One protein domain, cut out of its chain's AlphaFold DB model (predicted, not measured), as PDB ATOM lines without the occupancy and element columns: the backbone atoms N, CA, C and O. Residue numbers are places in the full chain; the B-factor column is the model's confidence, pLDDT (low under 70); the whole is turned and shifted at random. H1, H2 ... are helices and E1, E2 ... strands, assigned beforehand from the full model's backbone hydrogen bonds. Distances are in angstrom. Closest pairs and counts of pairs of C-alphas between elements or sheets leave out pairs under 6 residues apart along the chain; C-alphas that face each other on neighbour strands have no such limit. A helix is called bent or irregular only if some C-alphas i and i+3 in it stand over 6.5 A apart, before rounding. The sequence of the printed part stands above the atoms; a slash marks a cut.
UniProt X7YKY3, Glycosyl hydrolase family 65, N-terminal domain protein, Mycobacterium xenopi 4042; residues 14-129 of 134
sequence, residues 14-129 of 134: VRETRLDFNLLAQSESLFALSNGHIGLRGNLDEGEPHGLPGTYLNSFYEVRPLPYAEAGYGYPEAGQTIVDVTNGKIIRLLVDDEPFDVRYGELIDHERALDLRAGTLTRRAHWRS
ATOM      1  N   VAL A  14       0.101   9.278   8.010       97.81
ATOM      2  CA  VAL A  14      -1.009   8.480   7.497       97.81
ATOM      3  C   VAL A  14      -1.218   8.954   6.074       97.81
ATOM      4  O   VAL A  14      -1.460  10.143   5.864       97.81
ATOM      5  N   ARG A  15      -1.099   8.054   5.099       97.31
ATOM      6  CA  ARG A  15      -1.379   8.370   3.699       97.31
ATOM      7  C   ARG A  15      -2.571   7.590   3.184       97.31
ATOM      8  O   ARG A  15      -2.800   6.464   3.602       97.31
ATOM      9  N   GLU A  16      -3.317   8.208   2.283       97.69
ATOM     10  CA  GLU A  16      -4.297   7.563   1.417       97.69
ATOM     11  C   GLU A  16      -3.780   7.717  -0.010       97.69
ATOM     12  O   GLU A  16      -3.642   8.843  -0.481       97.69
ATOM     13  N   THR A  17      -3.448   6.607  -0.666       96.50
ATOM     14  CA  THR A  17      -2.822   6.581  -2.005       96.50
ATOM     15  C   THR A  17      -3.837   6.538  -3.146       96.50
ATOM     16  O   THR A  17      -3.462   6.603  -4.314       96.50
ATOM     17  N   ARG A  18      -5.119   6.357  -2.814       94.69
ATOM     18  CA  ARG A  18      -6.240   6.369  -3.752       94.69
ATOM     19  C   ARG A  18      -7.545   6.647  -3.022       94.69
ATOM     20  O   ARG A  18      -7.769   6.145  -1.922       94.69
ATOM     21  N   LEU A  19      -8.441   7.372  -3.679       95.06
ATOM     22  CA  LEU A  19      -9.764   7.668  -3.144       95.06
ATOM     23  C   LEU A  19     -10.726   6.487  -3.359       95.06
ATOM     24  O   LEU A  19     -11.000   6.105  -4.494       95.06
ATOM     25  N   ASP A  20     -11.273   5.933  -2.275       94.38
ATOM     26  CA  ASP A  20     -12.369   4.951  -2.308       94.38
ATOM     27  C   ASP A  20     -13.621   5.552  -1.662       94.38
ATOM     28  O   ASP A  20     -13.662   5.820  -0.456       94.38
ATOM     29  N   PHE A  21     -14.674   5.735  -2.462       95.12
ATOM     30  CA  PHE A  21     -15.932   6.317  -1.994       95.12
ATOM     31  C   PHE A  21     -16.625   5.488  -0.904       95.12
ATOM     32  O   PHE A  21     -17.371   6.040  -0.097       95.12
ATOM     33  N   ASN A  22     -16.340   4.188  -0.801       95.12
ATOM     34  CA  ASN A  22     -16.897   3.340   0.255       95.12
ATOM     35  C   ASN A  22     -16.219   3.550   1.617       95.12
ATOM     36  O   ASN A  22     -16.709   3.046   2.630       95.12
ATOM     37  N   LEU A  23     -15.091   4.268   1.656       95.50
ATOM     38  CA  LEU A  23     -14.305   4.507   2.868       95.50
ATOM     39  C   LEU A  23     -14.370   5.965   3.349       95.50
ATOM     40  O   LEU A  23     -13.711   6.286   4.335       95.50
ATOM     41  N   LEU A  24     -15.171   6.838   2.718       96.12
ATOM     42  CA  LEU A  24     -15.197   8.281   3.017       96.12
ATOM     43  C   LEU A  24     -15.372   8.576   4.510       96.12
ATOM     44  O   LEU A  24     -14.522   9.223   5.110       96.12
ATOM     45  N   ALA A  25     -16.406   8.029   5.155       95.88
ATOM     46  CA  ALA A  25     -16.655   8.282   6.579       95.88
ATOM     47  C   ALA A  25     -15.484   7.848   7.489       95.88
ATOM     48  O   ALA A  25     -15.239   8.438   8.548       95.88
ATOM     49  N   GLN A  26     -14.745   6.813   7.092       96.00
ATOM     50  CA  GLN A  26     -13.606   6.305   7.853       96.00
ATOM     51  C   GLN A  26     -12.384   7.194   7.628       96.00
ATOM     52  O   GLN A  26     -11.787   7.662   8.597       96.00
ATOM     53  N   SER A  27     -12.058   7.495   6.370       96.44
ATOM     54  CA  SER A  27     -10.905   8.320   6.021       96.44
ATOM     55  C   SER A  27     -11.056   9.759   6.525       96.44
ATOM     56  O   SER A  27     -10.123  10.310   7.096       96.44
ATOM     57  N   GLU A  28     -12.253  10.337   6.472       97.44
ATOM     58  CA  GLU A  28     -12.570  11.635   7.087       97.44
ATOM     59  C   GLU A  28     -12.327  11.680   8.601       97.44
ATOM     60  O   GLU A  28     -12.014  12.739   9.145       97.44
ATOM     61  N   SER A  29     -12.491  10.544   9.288       97.06
ATOM     62  CA  SER A  29     -12.193  10.430  10.720       97.06
ATOM     63  C   SER A  29     -10.687  10.338  10.958       97.06
ATOM     64  O   SER A  29     -10.175  10.992  11.860       97.06
ATOM     65  N   LEU A  30      -9.982   9.549  10.140       96.75
ATOM     66  CA  LEU A  30      -8.530   9.368  10.232       96.75
ATOM     67  C   LEU A  30      -7.761  10.658   9.938       96.75
ATOM     68  O   LEU A  30      -6.779  10.954  10.608       96.75
ATOM     69  N   PHE A  31      -8.228  11.432   8.960       98.00
ATOM     70  CA  PHE A  31      -7.599  12.675   8.518       98.00
ATOM     71  C   PHE A  31      -8.108  13.920   9.256       98.00
ATOM     72  O   PHE A  31      -7.883  15.040   8.802       98.00
ATOM     73  N   ALA A  32      -8.817  13.753  10.374       97.94
ATOM     74  CA  ALA A  32      -9.299  14.883  11.154       97.94
ATOM     75  C   ALA A  32      -8.137  15.683  11.770       97.94
ATOM     76  O   ALA A  32      -7.174  15.119  12.287       97.94
ATOM     77  N   LEU A  33      -8.259  17.011  11.756       98.00
ATOM     78  CA  LEU A  33      -7.317  17.936  12.386       98.00
ATOM     79  C   LEU A  33      -8.004  18.717  13.501       98.00
ATOM     80  O   LEU A  33      -9.198  19.014  13.439       98.00
ATOM     81  N   SER A  34      -7.241  19.075  14.529       97.38
ATOM     82  CA  SER A  34      -7.724  19.907  15.626       97.38
ATOM     83  C   SER A  34      -6.575  20.654  16.286       97.38
ATOM     84  O   SER A  34      -5.451  20.159  16.339       97.38
ATOM     85  N   ASN A  35      -6.876  21.828  16.832       97.44
ATOM     86  CA  ASN A  35      -5.971  22.579  17.707       97.44
ATOM     87  C   ASN A  35      -6.491  22.671  19.156       97.44
ATOM     88  O   ASN A  35      -6.042  23.513  19.928       97.44
ATOM     89  N   GLY A  36      -7.483  21.850  19.513       96.81
ATOM     90  CA  GLY A  36      -8.142  21.862  20.822       96.81
ATOM     91  C   GLY A  36      -9.262  22.898  20.968       96.81
ATOM     92  O   GLY A  36     -10.119  22.731  21.838       96.81
ATOM     93  N   HIS A  37      -9.310  23.927  20.117       97.88
ATOM     94  CA  HIS A  37     -10.411  24.894  20.069       97.88
ATOM     95  C   HIS A  37     -11.374  24.618  18.911       97.88
ATOM     96  O   HIS A  37     -12.584  24.599  19.116       97.88
ATOM     97  N   ILE A  38     -10.845  24.357  17.716       97.31
ATOM     98  CA  ILE A  38     -11.606  23.945  16.535       97.31
ATOM     99  C   ILE A  38     -11.136  22.565  16.078       97.31
ATOM    100  O   ILE A  38      -9.936  22.287  16.064       97.31
ATOM    101  N   GLY A  39     -12.091  21.711  15.719       97.50
ATOM    102  CA  GLY A  39     -11.866  20.381  15.169       97.50
ATOM    103  C   GLY A  39     -12.581  20.218  13.835       97.50
ATOM    104  O   GLY A  39     -13.730  20.622  13.678       97.50
ATOM    105  N   LEU A  40     -11.898  19.620  12.870       97.50
ATOM    106  CA  LEU A  40     -12.347  19.484  11.496       97.50
ATOM    107  C   LEU A  40     -12.175  18.034  11.063       97.50
ATOM    108  O   LEU A  40     -11.074  17.496  11.153       97.50
ATOM    109  N   ARG A  41     -13.236  17.408  10.552       98.12
ATOM    110  CA  ARG A  41     -13.096  16.134   9.838       98.12
ATOM    111  C   ARG A  41     -12.347  16.367   8.525       98.12
ATOM    112  O   ARG A  41     -12.497  17.424   7.908       98.12
ATOM    113  N   GLY A  42     -11.563  15.381   8.096       97.25
ATOM    114  CA  GLY A  42     -10.778  15.422   6.860       97.25
ATOM    115  C   GLY A  42     -11.636  15.204   5.611       97.25
ATOM    116  O   GLY A  42     -11.362  14.290   4.838       97.25
ATOM    117  N   ASN A  43     -12.714  15.977   5.455       97.06
ATOM    118  CA  ASN A  43     -13.561  15.962   4.260       97.06
ATOM    119  C   ASN A  43     -12.806  16.537   3.053       97.06
ATOM    120  O   ASN A  43     -11.827  17.262   3.217       97.06
ATOM    121  N   LEU A  44     -13.277  16.225   1.845       96.69
ATOM    122  CA  LEU A  44     -12.761  16.838   0.624       96.69
ATOM    123  C   LEU A  44     -13.165  18.321   0.554       96.69
ATOM    124  O   LEU A  44     -14.271  18.692   0.959       96.69
ATOM    125  N   ASP A  45     -12.271  19.167   0.043       95.06
ATOM    126  CA  ASP A  45     -12.442  20.627   0.028       95.06
ATOM    127  C   ASP A  45     -13.596  21.064  -0.888       95.06
ATOM    128  O   ASP A  45     -14.320  22.009  -0.584       95.06
ATOM    129  N   GLU A  46     -13.852  20.317  -1.964       94.75
ATOM    130  CA  GLU A  46     -15.004  20.469  -2.854       94.75
ATOM    131  C   GLU A  46     -16.348  20.153  -2.171       94.75
ATOM    132  O   GLU A  46     -17.407  20.281  -2.782       94.75
ATOM    133  N   GLY A  47     -16.370  19.801  -0.885       93.75
ATOM    134  CA  GLY A  47     -17.576  19.628  -0.068       93.75
ATOM    135  C   GLY A  47     -18.414  18.388  -0.395       93.75
ATOM    136  O   GLY A  47     -19.109  17.890   0.486       93.75
ATOM    137  N   GLU A  48     -18.330  17.867  -1.614       93.25
ATOM    138  CA  GLU A  48     -18.973  16.639  -2.068       93.25
ATOM    139  C   GLU A  48     -17.995  15.819  -2.921       93.25
ATOM    140  O   GLU A  48     -17.287  16.403  -3.735       93.25
ATOM    141  N   PRO A  49     -17.975  14.481  -2.807       95.88
ATOM    142  CA  PRO A  49     -18.743  13.668  -1.872       95.88
ATOM    143  C   PRO A  49     -18.165  13.714  -0.454       95.88
ATOM    144  O   PRO A  49     -16.966  13.918  -0.254       95.88
ATOM    145  N   HIS A  50     -19.015  13.439   0.532       96.19
ATOM    146  CA  HIS A  50     -18.602  13.197   1.911       96.19
ATOM    147  C   HIS A  50     -19.404  12.042   2.531       96.19
ATOM    148  O   HIS A  50     -20.519  11.740   2.111       96.19
ATOM    149  N   GLY A  51     -18.831  11.382   3.537       96.00
ATOM    150  CA  GLY A  51     -19.530  10.395   4.359       96.00
ATOM    151  C   GLY A  51     -20.240  11.057   5.536       96.00
ATOM    152  O   GLY A  51     -21.449  10.926   5.704       96.00
ATOM    153  N   LEU A  52     -19.479  11.793   6.346       94.56
ATOM    154  CA  LEU A  52     -19.987  12.597   7.451       94.56
ATOM    155  C   LEU A  52     -19.200  13.917   7.495       94.56
ATOM    156  O   LEU A  52     -18.022  13.915   7.884       94.56
ATOM    157  N   PRO A  53     -19.796  15.053   7.102       95.06
ATOM    158  CA  PRO A  53     -19.137  16.338   7.237       95.06
ATOM    159  C   PRO A  53     -19.069  16.705   8.724       95.06
ATOM    160  O   PRO A  53     -19.936  16.319   9.506       95.06
ATOM    161  N   GLY A  54     -18.006  17.393   9.140       96.44
ATOM    162  CA  GLY A  54     -17.895  17.817  10.537       96.44
ATOM    163  C   GLY A  54     -16.922  18.963  10.769       96.44
ATOM    164  O   GLY A  54     -15.765  18.929  10.330       96.44
ATOM    165  N   THR A  55     -17.410  19.974  11.471       97.69
ATOM    166  CA  THR A  55     -16.720  21.166  11.957       97.69
ATOM    167  C   THR A  55     -17.229  21.427  13.367       97.69
ATOM    168  O   THR A  55     -18.410  21.669  13.573       97.69
ATOM    169  N   TYR A  56     -16.349  21.392  14.357       97.94
ATOM    170  CA  TYR A  56     -16.740  21.471  15.760       97.94
ATOM    171  C   TYR A  56     -15.945  22.556  16.467       97.94
ATOM    172  O   TYR A  56     -14.732  22.669  16.281       97.94
ATOM    173  N   LEU A  57     -16.626  23.326  17.311       98.00
ATOM    174  CA  LEU A  57     -16.000  24.258  18.239       98.00
ATOM    175  C   LEU A  57     -16.076  23.673  19.645       98.00
ATOM    176  O   LEU A  57     -17.133  23.235  20.100       98.00
ATOM    177  N   ASN A  58     -14.946  23.663  20.343       97.44
ATOM    178  CA  ASN A  58     -14.896  23.220  21.724       97.44
ATOM    179  C   ASN A  58     -15.833  24.090  22.576       97.44
ATOM    180  O   ASN A  58     -15.851  25.312  22.443       97.44
ATOM    181  N   SER A  59     -16.602  23.449  23.457       96.56
ATOM    182  CA  SER A  59     -17.619  24.077  24.311       96.56
ATOM    183  C   SER A  59     -18.816  24.689  23.570       96.56
ATOM    184  O   SER A  59     -19.651  25.321  24.210       96.56
ATOM    185  N   PHE A  60     -18.957  24.457  22.261       98.00
ATOM    186  CA  PHE A  60     -20.191  24.742  21.532       98.00
ATOM    187  C   PHE A  60     -21.060  23.480  21.488       98.00
ATOM    188  O   PHE A  60     -20.712  22.484  20.851       98.00
ATOM    189  N   TYR A  61     -22.176  23.499  22.209       97.75
ATOM    190  CA  TYR A  61     -23.043  22.338  22.372       97.75
ATOM    191  C   TYR A  61     -24.503  22.751  22.501       97.75
ATOM    192  O   TYR A  61     -24.818  23.868  22.906       97.75
ATOM    193  N   GLU A  62     -25.383  21.803  22.204       97.38
ATOM    194  CA  GLU A  62     -26.813  21.929  22.447       97.38
ATOM    195  C   GLU A  62     -27.178  21.259  23.774       97.38
ATOM    196  O   GLU A  62     -26.652  20.190  24.106       97.38
ATOM    197  N   VAL A  63     -28.105  21.871  24.512       96.75
ATOM    198  CA  VAL A  63     -28.716  21.291  25.714       96.75
ATOM    199  C   VAL A  63     -30.093  20.755  25.352       96.75
ATOM    200  O   VAL A  63     -30.917  21.480  24.801       96.75
ATOM    201  N   ARG A  64     -30.370  19.492  25.679       94.19
ATOM    202  CA  ARG A  64     -31.669  18.860  25.405       94.19
ATOM    203  C   ARG A  64     -32.227  18.227  26.676       94.19
ATOM    204  O   ARG A  64     -31.450  17.607  27.402       94.19
ATOM    205  N   PRO A  65     -33.541  18.322  26.944       92.06
ATOM    206  CA  PRO A  65     -34.154  17.577  28.038       92.06
ATOM    207  C   PRO A  65     -33.889  16.074  27.895       92.06
ATOM    208  O   PRO A  65     -33.970  15.536  26.788       92.06
ATOM    209  N   LEU A  66     -33.602  15.398  29.008       88.38
ATOM    210  CA  LEU A  66     -33.474  13.941  29.076       88.38
ATOM    211  C   LEU A  66     -34.679  13.367  29.830       88.38
ATOM    212  O   LEU A  66     -34.619  13.191  31.046       88.38
ATOM    213  N   PRO A  67     -35.806  13.104  29.145       84.19
ATOM    214  CA  PRO A  67     -36.955  12.502  29.796       84.19
ATOM    215  C   PRO A  67     -36.644  11.048  30.161       84.19
ATOM    216  O   PRO A  67     -36.258  10.244  29.312       84.19
ATOM    217  N   TYR A  68     -36.856  10.706  31.428       84.69
ATOM    218  CA  TYR A  68     -36.806   9.330  31.908       84.69
ATOM    219  C   TYR A  68     -38.215   8.752  31.987       84.69
ATOM    220  O   TYR A  68     -39.164   9.460  32.323       84.69
ATOM    221  N   ALA A  69     -38.346   7.454  31.715       88.31
ATOM    222  CA  ALA A  69     -39.602   6.740  31.937       88.31
ATOM    223  C   ALA A  69     -39.974   6.690  33.433       88.31
ATOM    224  O   ALA A  69     -41.151   6.752  33.775       88.31
ATOM    225  N   GLU A  70     -38.972   6.641  34.317       88.00
ATOM    226  CA  GLU A  70     -39.115   6.708  35.774       88.00
ATOM    227  C   GLU A  70     -38.064   7.667  36.352       88.00
ATOM    228  O   GLU A  70     -36.894   7.623  35.967       88.00
ATOM    229  N   ALA A  71     -38.472   8.552  37.264       81.88
ATOM    230  CA  ALA A  71     -37.572   9.529  37.870       81.88
ATOM    231  C   ALA A  71     -36.755   8.905  39.016       81.88
ATOM    232  O   ALA A  71     -37.312   8.266  39.909       81.88
ATOM    233  N   GLY A  72     -35.441   9.139  39.016       88.31
ATOM    234  CA  GLY A  72     -34.519   8.734  40.079       88.31
ATOM    235  C   GLY A  72     -33.803   9.938  40.692       88.31
ATOM    236  O   GLY A  72     -33.451  10.885  39.988       88.31
ATOM    237  N   TYR A  73     -33.574   9.916  42.009       90.12
ATOM    238  CA  TYR A  73     -32.812  10.973  42.681       90.12
ATOM    239  C   TYR A  73     -31.396  11.077  42.094       90.12
ATOM    240  O   TYR A  73     -30.671  10.085  42.027       90.12
ATOM    241  N   GLY A  74     -31.004  12.290  41.693       91.25
ATOM    242  CA  GLY A  74     -29.686  12.577  41.122       91.25
ATOM    243  C   GLY A  74     -29.548  12.291  39.624       91.25
ATOM    244  O   GLY A  74     -28.439  12.386  39.102       91.25
ATOM    245  N   TYR A  75     -30.632  11.946  38.921       92.38
ATOM    246  CA  TYR A  75     -30.585  11.801  37.466       92.38
ATOM    247  C   TYR A  75     -30.438  13.166  36.779       92.38
ATOM    248  O   TYR A  75     -31.092  14.127  37.187       92.38
ATOM    249  N   PRO A  76     -29.584  13.278  35.745       91.19
ATOM    250  CA  PRO A  76     -29.396  14.532  35.033       91.19
ATOM    251  C   PRO A  76     -30.639  14.882  34.214       91.19
ATOM    252  O   PRO A  76     -31.064  14.124  33.351       91.19
ATOM    253  N   GLU A  77     -31.200  16.065  34.438       90.44
ATOM    254  CA  GLU A  77     -32.436  16.507  33.772       90.44
ATOM    255  C   GLU A  77     -32.231  16.881  32.293       90.44
ATOM    256  O   GLU A  77     -33.182  16.924  31.506       90.44
ATOM    257  N   ALA A  78     -30.983  17.144  31.896       93.81
ATOM    258  CA  ALA A  78     -30.625  17.537  30.544       93.81
ATOM    259  C   ALA A  78     -29.296  16.922  30.098       93.81
ATOM    260  O   ALA A  78     -28.366  16.735  30.883       93.81
ATOM    261  N   GLY A  79     -29.216  16.632  28.804       94.12
ATOM    262  CA  GLY A  79     -28.029  16.156  28.116       94.12
ATOM    263  C   GLY A  79     -27.361  17.296  27.367       94.12
ATOM    264  O   GLY A  79     -28.029  18.209  26.881       94.12
ATOM    265  N   GLN A  80     -26.039  17.222  27.260       96.12
ATOM    266  CA  GLN A  80     -25.231  18.144  26.472       96.12
ATOM    267  C   GLN A  80     -24.587  17.369  25.329       96.12
ATOM    268  O   GLN A  80     -24.056  16.275  25.528       96.12
ATOM    269  N   THR A  81     -24.648  17.904  24.114       96.00
ATOM    270  CA  THR A  81     -24.045  17.260  22.941       96.00
ATOM    271  C   THR A  81     -23.374  18.309  22.077       96.00
ATOM    272  O   THR A  81     -24.021  19.277  21.680       96.00
ATOM    273  N   ILE A  82     -22.083  18.120  21.784       96.81
ATOM    274  CA  ILE A  82     -21.367  18.947  20.806       96.81
ATOM    275  C   ILE A  82     -22.089  18.819  19.469       96.81
ATOM    276  O   ILE A  82     -22.383  17.710  19.019       96.81
ATOM    277  N   VAL A  83     -22.379  19.955  18.847       96.75
ATOM    278  CA  VAL A  83     -23.073  20.004  17.562       96.75
ATOM    279  C   VAL A  83     -22.122  20.438  16.459       96.75
ATOM    280  O   VAL A  83     -21.166  21.177  16.696       96.75
ATOM    281  N   ASP A  84     -22.395  19.948  15.255       96.75
ATOM    282  CA  ASP A  84     -21.722  20.410  14.048       96.75
ATOM    283  C   ASP A  84     -22.062  21.887  13.807       96.75
ATOM    284  O   ASP A  84     -23.223  22.294  13.916       96.75
ATOM    285  N   VAL A  85     -21.045  22.693  13.521       97.00
ATOM    286  CA  VAL A  85     -21.190  24.113  13.190       97.00
ATOM    287  C   VAL A  85     -21.012  24.329  11.688       97.00
ATOM    288  O   VAL A  85     -20.735  23.406  10.926       97.00
ATOM    289  N   THR A  86     -21.163  25.572  11.232       95.12
ATOM    290  CA  THR A  86     -21.002  25.923   9.817       95.12
ATOM    291  C   THR A  86     -19.670  25.422   9.250       95.12
ATOM    292  O   THR A  86     -18.600  25.731   9.772       95.12
ATOM    293  N   ASN A  87     -19.733  24.687   8.138       94.06
ATOM    294  CA  ASN A  87     -18.547  24.165   7.474       94.06
ATOM    295  C   ASN A  87     -17.796  25.270   6.714       94.06
ATOM    296  O   ASN A  87     -18.157  25.627   5.595       94.06
ATOM    297  N   GLY A  88     -16.722  25.782   7.317       91.38
ATOM    298  CA  GLY A  88     -15.858  26.809   6.724       91.38
ATOM    299  C   GLY A  88     -14.766  26.287   5.780       91.38
ATOM    300  O   GLY A  88     -13.942  27.081   5.341       91.38
ATOM    301  N   LYS A  89     -14.715  24.977   5.494       93.69
ATOM    302  CA  LYS A  89     -13.639  24.347   4.698       93.69
ATOM    303  C   LYS A  89     -13.889  24.340   3.189       93.69
ATOM    304  O   LYS A  89     -13.005  23.968   2.432       93.69
ATOM    305  N   ILE A  90     -15.109  24.660   2.763       95.62
ATOM    306  CA  ILE A  90     -15.552  24.402   1.394       95.62
ATOM    307  C   ILE A  90     -14.877  25.366   0.412       95.62
ATOM    308  O   ILE A  90     -15.027  26.582   0.523       95.62
ATOM    309  N   ILE A  91     -14.209  24.810  -0.596       95.19
ATOM    310  CA  ILE A  91     -13.597  25.522  -1.717       95.19
ATOM    311  C   ILE A  91     -14.269  25.044  -3.011       95.19
ATOM    312  O   ILE A  91     -14.498  23.855  -3.221       95.19
ATOM    313  N   ARG A  92     -14.633  25.980  -3.892       94.12
ATOM    314  CA  ARG A  92     -15.214  25.687  -5.211       94.12
ATOM    315  C   ARG A  92     -14.204  26.084  -6.279       94.12
ATOM    316  O   ARG A  92     -13.919  27.266  -6.437       94.12
ATOM    317  N   LEU A  93     -13.663  25.091  -6.975       93.81
ATOM    318  CA  LEU A  93     -12.751  25.273  -8.100       93.81
ATOM    319  C   LEU A  93     -13.501  24.963  -9.399       93.81
ATOM    320  O   LEU A  93     -14.284  24.016  -9.439       93.81
ATOM    321  N   LEU A  94     -13.268  25.764 -10.436       93.38
ATOM    322  CA  LEU A  94     -13.801  25.542 -11.778       93.38
ATOM    323  C   LEU A  94     -12.651  25.538 -12.787       93.38
ATOM    324  O   LEU A  94     -11.711  26.324 -12.647       93.38
ATOM    325  N   VAL A  95     -12.752  24.684 -13.801       91.88
ATOM    326  CA  VAL A  95     -11.861  24.630 -14.967       91.88
ATOM    327  C   VAL A  95     -12.743  24.779 -16.197       91.88
ATOM    328  O   VAL A  95     -13.606  23.941 -16.418       91.88
ATOM    329  N   ASP A  96     -12.578  25.865 -16.955       91.12
ATOM    330  CA  ASP A  96     -13.421  26.178 -18.121       91.12
ATOM    331  C   ASP A  96     -14.937  26.090 -17.828       91.12
ATOM    332  O   ASP A  96     -15.697  25.478 -18.572       91.12
ATOM    333  N   ASP A  97     -15.368  26.679 -16.707       90.44
ATOM    334  CA  ASP A  97     -16.744  26.625 -16.173       90.44
ATOM    335  C   ASP A  97     -17.236  25.232 -15.721       90.44
ATOM    336  O   ASP A  97     -18.371  25.093 -15.256       90.44
ATOM    337  N   GLU A  98     -16.382  24.207 -15.744       90.62
ATOM    338  CA  GLU A  98     -16.683  22.883 -15.200       90.62
ATOM    339  C   GLU A  98     -16.240  22.790 -13.728       90.62
ATOM    340  O   GLU A  98     -15.067  23.024 -13.421       90.62
ATOM    341  N   PRO A  99     -17.139  22.460 -12.779       93.00
ATOM    342  CA  PRO A  99     -16.771  22.350 -11.373       93.00
ATOM    343  C   PRO A  99     -15.850  21.147 -11.139       93.00
ATOM    344  O   PRO A  99     -16.163  20.028 -11.544       93.00
ATOM    345  N   PHE A 100     -14.748  21.369 -10.422       94.19
ATOM    346  CA  PHE A 100     -13.913  20.286  -9.915       94.19
ATOM    347  C   PHE A 100     -14.690  19.490  -8.862       94.19
ATOM    348  O   PHE A 100     -14.987  19.986  -7.773       94.19
ATOM    349  N   ASP A 101     -15.005  18.248  -9.203       93.25
ATOM    350  CA  ASP A 101     -15.708  17.297  -8.356       93.25
ATOM    351  C   ASP A 101     -15.200  15.904  -8.709       93.25
ATOM    352  O   ASP A 101     -15.307  15.469  -9.851       93.25
ATOM    353  N   VAL A 102     -14.649  15.181  -7.739       94.88
ATOM    354  CA  VAL A 102     -14.049  13.856  -7.969       94.88
ATOM    355  C   VAL A 102     -15.030  12.797  -8.486       94.88
ATOM    356  O   VAL A 102     -14.593  11.733  -8.918       94.88
ATOM    357  N   ARG A 103     -16.345  13.050  -8.439       93.19
ATOM    358  CA  ARG A 103     -17.382  12.167  -9.001       93.19
ATOM    359  C   ARG A 103     -17.588  12.370 -10.497       93.19
ATOM    360  O   ARG A 103     -18.115  11.473 -11.154       93.19
ATOM    361  N   TYR A 104     -17.236  13.542 -11.017       90.19
ATOM    362  CA  TYR A 104     -17.449  13.928 -12.406       90.19
ATOM    363  C   TYR A 104     -16.092  14.165 -13.081       90.19
ATOM    364  O   TYR A 104     -15.178  14.708 -12.479       90.19
ATOM    365  N   GLY A 105     -15.926  13.748 -14.335       89.44
ATOM    366  CA  GLY A 105     -14.609  13.750 -14.988       89.44
ATOM    367  C   GLY A 105     -13.765  12.530 -14.605       89.44
ATOM    368  O   GLY A 105     -14.302  11.478 -14.258       89.44
ATOM    369  N   GLU A 106     -12.444  12.650 -14.705       94.00
ATOM    370  CA  GLU A 106     -11.501  11.547 -14.493       94.00
ATOM    371  C   GLU A 106     -10.459  11.933 -13.437       94.00
ATOM    372  O   GLU A 106      -9.600  12.785 -13.669       94.00
ATOM    373  N   LEU A 107     -10.519  11.289 -12.268       95.00
ATOM    374  CA  LEU A 107      -9.496  11.406 -11.231       95.00
ATOM    375  C   LEU A 107      -8.341  10.447 -11.555       95.00
ATOM    376  O   LEU A 107      -8.440   9.244 -11.330       95.00
ATOM    377  N   ILE A 108      -7.266  10.992 -12.119       95.69
ATOM    378  CA  ILE A 108      -6.101  10.242 -12.609       95.69
ATOM    379  C   ILE A 108      -5.213   9.796 -11.446       95.69
ATOM    380  O   ILE A 108      -4.703   8.679 -11.452       95.69
ATOM    381  N   ASP A 109      -5.003  10.686 -10.477       96.00
ATOM    382  CA  ASP A 109      -4.183  10.439  -9.293       96.00
ATOM    383  C   ASP A 109      -4.746  11.212  -8.101       96.00
ATOM    384  O   ASP A 109      -5.261  12.327  -8.253       96.00
ATOM    385  N   HIS A 110      -4.666  10.623  -6.912       96.81
ATOM    386  CA  HIS A 110      -5.121  11.257  -5.680       96.81
ATOM    387  C   HIS A 110      -4.337  10.730  -4.491       96.81
ATOM    388  O   HIS A 110      -4.264   9.527  -4.268       96.81
ATOM    389  N   GLU A 111      -3.795  11.659  -3.712       97.56
ATOM    390  CA  GLU A 111      -3.097  11.356  -2.475       97.56
ATOM    391  C   GLU A 111      -3.553  12.312  -1.373       97.56
ATOM    392  O   GLU A 111      -3.641  13.529  -1.578       97.56
ATOM    393  N   ARG A 112      -3.783  11.779  -0.172       98.06
ATOM    394  CA  ARG A 112      -3.832  12.568   1.066       98.06
ATOM    395  C   ARG A 112      -2.735  12.117   2.009       98.06
ATOM    396  O   ARG A 112      -2.514  10.924   2.160       98.06
ATOM    397  N   ALA A 113      -2.082  13.066   2.666       98.25
ATOM    398  CA  ALA A 113      -1.022  12.810   3.629       98.25
ATOM    399  C   ALA A 113      -1.237  13.650   4.890       98.25
ATOM    400  O   ALA A 113      -1.170  14.879   4.843       98.25
ATOM    401  N   LEU A 114      -1.492  12.979   6.011       98.62
ATOM    402  CA  LEU A 114      -1.469  13.572   7.342       98.62
ATOM    403  C   LEU A 114      -0.079  13.395   7.934       98.62
ATOM    404  O   LEU A 114       0.331  12.278   8.240       98.62
ATOM    405  N   ASP A 115       0.620  14.507   8.123       98.38
ATOM    406  CA  ASP A 115       1.891  14.548   8.830       98.38
ATOM    407  C   ASP A 115       1.642  14.742  10.329       98.38
ATOM    408  O   ASP A 115       1.186  15.801  10.772       98.38
ATOM    409  N   LEU A 116       1.958  13.712  11.114       98.19
ATOM    410  CA  LEU A 116       1.714  13.685  12.557       98.19
ATOM    411  C   LEU A 116       2.686  14.573  13.347       98.19
ATOM    412  O   LEU A 116       2.405  14.908  14.496       98.19
ATOM    413  N   ARG A 117       3.829  14.951  12.762       97.56
ATOM    414  CA  ARG A 117       4.803  15.845  13.405       97.56
ATOM    415  C   ARG A 117       4.446  17.304  13.174       97.56
ATOM    416  O   ARG A 117       4.549  18.107  14.094       97.56
ATOM    417  N   ALA A 118       4.056  17.636  11.947       97.81
ATOM    418  CA  ALA A 118       3.672  18.990  11.572       97.81
ATOM    419  C   ALA A 118       2.218  19.316  11.951       97.81
ATOM    420  O   ALA A 118       1.875  20.489  12.067       97.81
ATOM    421  N   GLY A 119       1.365  18.301  12.135       97.50
ATOM    422  CA  GLY A 119      -0.067  18.491  12.370       97.50
ATOM    423  C   GLY A 119      -0.784  19.038  11.135       97.50
ATOM    424  O   GLY A 119      -1.677  19.873  11.256       97.50
ATOM    425  N   THR A 120      -0.360  18.611   9.943       98.25
ATOM    426  CA  THR A 120      -0.872  19.132   8.665       98.25
ATOM    427  C   THR A 120      -1.433  18.015   7.800       98.25
ATOM    428  O   THR A 120      -0.878  16.919   7.764       98.25
ATOM    429  N   LEU A 121      -2.519  18.311   7.087       98.25
ATOM    430  CA  LEU A 121      -3.099  17.453   6.062       98.25
ATOM    431  C   LEU A 121      -2.831  18.096   4.704       98.25
ATOM    432  O   LEU A 121      -3.231  19.233   4.468       98.25
ATOM    433  N   THR A 122      -2.161  17.366   3.820       98.00
ATOM    434  CA  THR A 122      -1.936  17.779   2.432       98.00
ATOM    435  C   THR A 122      -2.718  16.865   1.506       98.00
ATOM    436  O   THR A 122      -2.743  15.653   1.715       98.00
ATOM    437  N   ARG A 123      -3.327  17.432   0.463       97.25
ATOM    438  CA  ARG A 123      -3.980  16.680  -0.608       97.25
ATOM    439  C   ARG A 123      -3.372  17.048  -1.954       97.25
ATOM    440  O   ARG A 123      -3.133  18.221  -2.232       97.25
ATOM    441  N   ARG A 124      -3.160  16.042  -2.795       97.31
ATOM    442  CA  ARG A 124      -2.830  16.185  -4.212       97.31
ATOM    443  C   ARG A 124      -3.895  15.463  -5.020       97.31
ATOM    444  O   ARG A 124      -4.287  14.357  -4.670       97.31
ATOM    445  N   ALA A 125      -4.376  16.103  -6.075       96.19
ATOM    446  CA  ALA A 125      -5.324  15.510  -7.003       96.19
ATOM    447  C   ALA A 125      -4.922  15.904  -8.423       96.19
ATOM    448  O   ALA A 125      -4.737  17.086  -8.710       96.19
ATOM    449  N   HIS A 126      -4.782  14.913  -9.293       95.81
ATOM    450  CA  HIS A 126      -4.665  15.106 -10.728       95.81
ATOM    451  C   HIS A 126      -5.994  14.699 -11.341       95.81
ATOM    452  O   HIS A 126      -6.366  13.526 -11.334       95.81
ATOM    453  N   TRP A 127      -6.723  15.682 -11.841       95.81
ATOM    454  CA  TRP A 127      -8.063  15.501 -12.366       95.81
ATOM    455  C   TRP A 127      -8.141  16.052 -13.777       95.81
ATOM    456  O   TRP A 127      -7.473  17.029 -14.103       95.81
ATOM    457  N   ARG A 128      -8.936  15.394 -14.613       94.25
ATOM    458  CA  ARG A 128      -9.265  15.843 -15.959       94.25
ATOM    459  C   ARG A 128     -10.756  16.106 -16.032       94.25
ATOM    460  O   ARG A 128     -11.561  15.274 -15.606       94.25
ATOM    461  N   SER A 129     -11.090  17.246 -16.612       93.25
ATOM    462  CA  SER A 129     -12.463  17.681 -16.764       93.25
ATOM    463  C   SER A 129     -13.235  16.773 -17.740       93.25
ATOM    464  O   SER A 129     -12.627  16.145 -18.619       93.25
TER     465      SER A 129
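AT A GLANCE: This is residues 14 to 129 of the 134 residues of the protein "Glycosyl hydrolase family 65, N-terminal domain protein" of Mycobacterium xenopi 4042 (UniProt X7YKY3). A long hairpin, E6 and E7, with the short E1 beside E6, makes a three-stranded sheet toward one end; H1 and the small hairpin E2 and E3 lie nearer the middle, and the hairpin E4 and E5 reaches away as an arm whose tip, residues 69 to 74, sticks out. The printed part has 116 residues, under half of them in named elements, in the order E1 H1 E2 E3 E4 E5 E6 E7. The class is mixed, helices and strands; the sheet order is E1 - E6 - E7, all antiparallel. The whole is loose, with a radius of gyration of the C-alphas of 18.9 A, and elongated, spanning 63 by 34 by 24 A.

IN THESE COORDINATES: E6, residues 106 to 115, is 27.1 A long and begins at C-alpha 106 (-11.501, 11.547, -14.493). E7, residues 120 to 128, measures 26.2 A and ends at C-alpha 128 (-9.265, 15.843, -15.959). E1 is residues 14 to 16, H1 21 to 30 (14.6 A), E2 38 to 40, E3 55 to 57, E4 61 to 65 and E5 78 to 82.

HOW THE PARTS SIT: E6 and E7 are antiparallel at 173 degrees, with N 113 and O 122 at 2.8 A. E1 and E6 are antiparallel at 175 degrees, with N 16 and O 112 at 2.8 A. H1 only grazes this sheet, with residues 27 to 30; it is irregular, C-alphas 22 and 25 being 8.0 A apart, with 3 of 6 O i to N i+4 pairs within hydrogen-bond range. In the hairpin E2 and E3, N 56 and O 39 are 2.8 A apart; in the hairpin E4 and E5, N 79 and O 64 are 2.8 A apart. The closest C-alphas of E3 and E5, Tyr 56 and Ile 82, are 7.3 A apart.

THE WHOLE: The two C-alphas farthest apart, Tyr 73 and Asp 96, are 65.6 A apart. The links E2 to E3, E4 to E5 and E5 to E6 are long. The printed part has no cut, and no printed residue is under 70 in pLDDT.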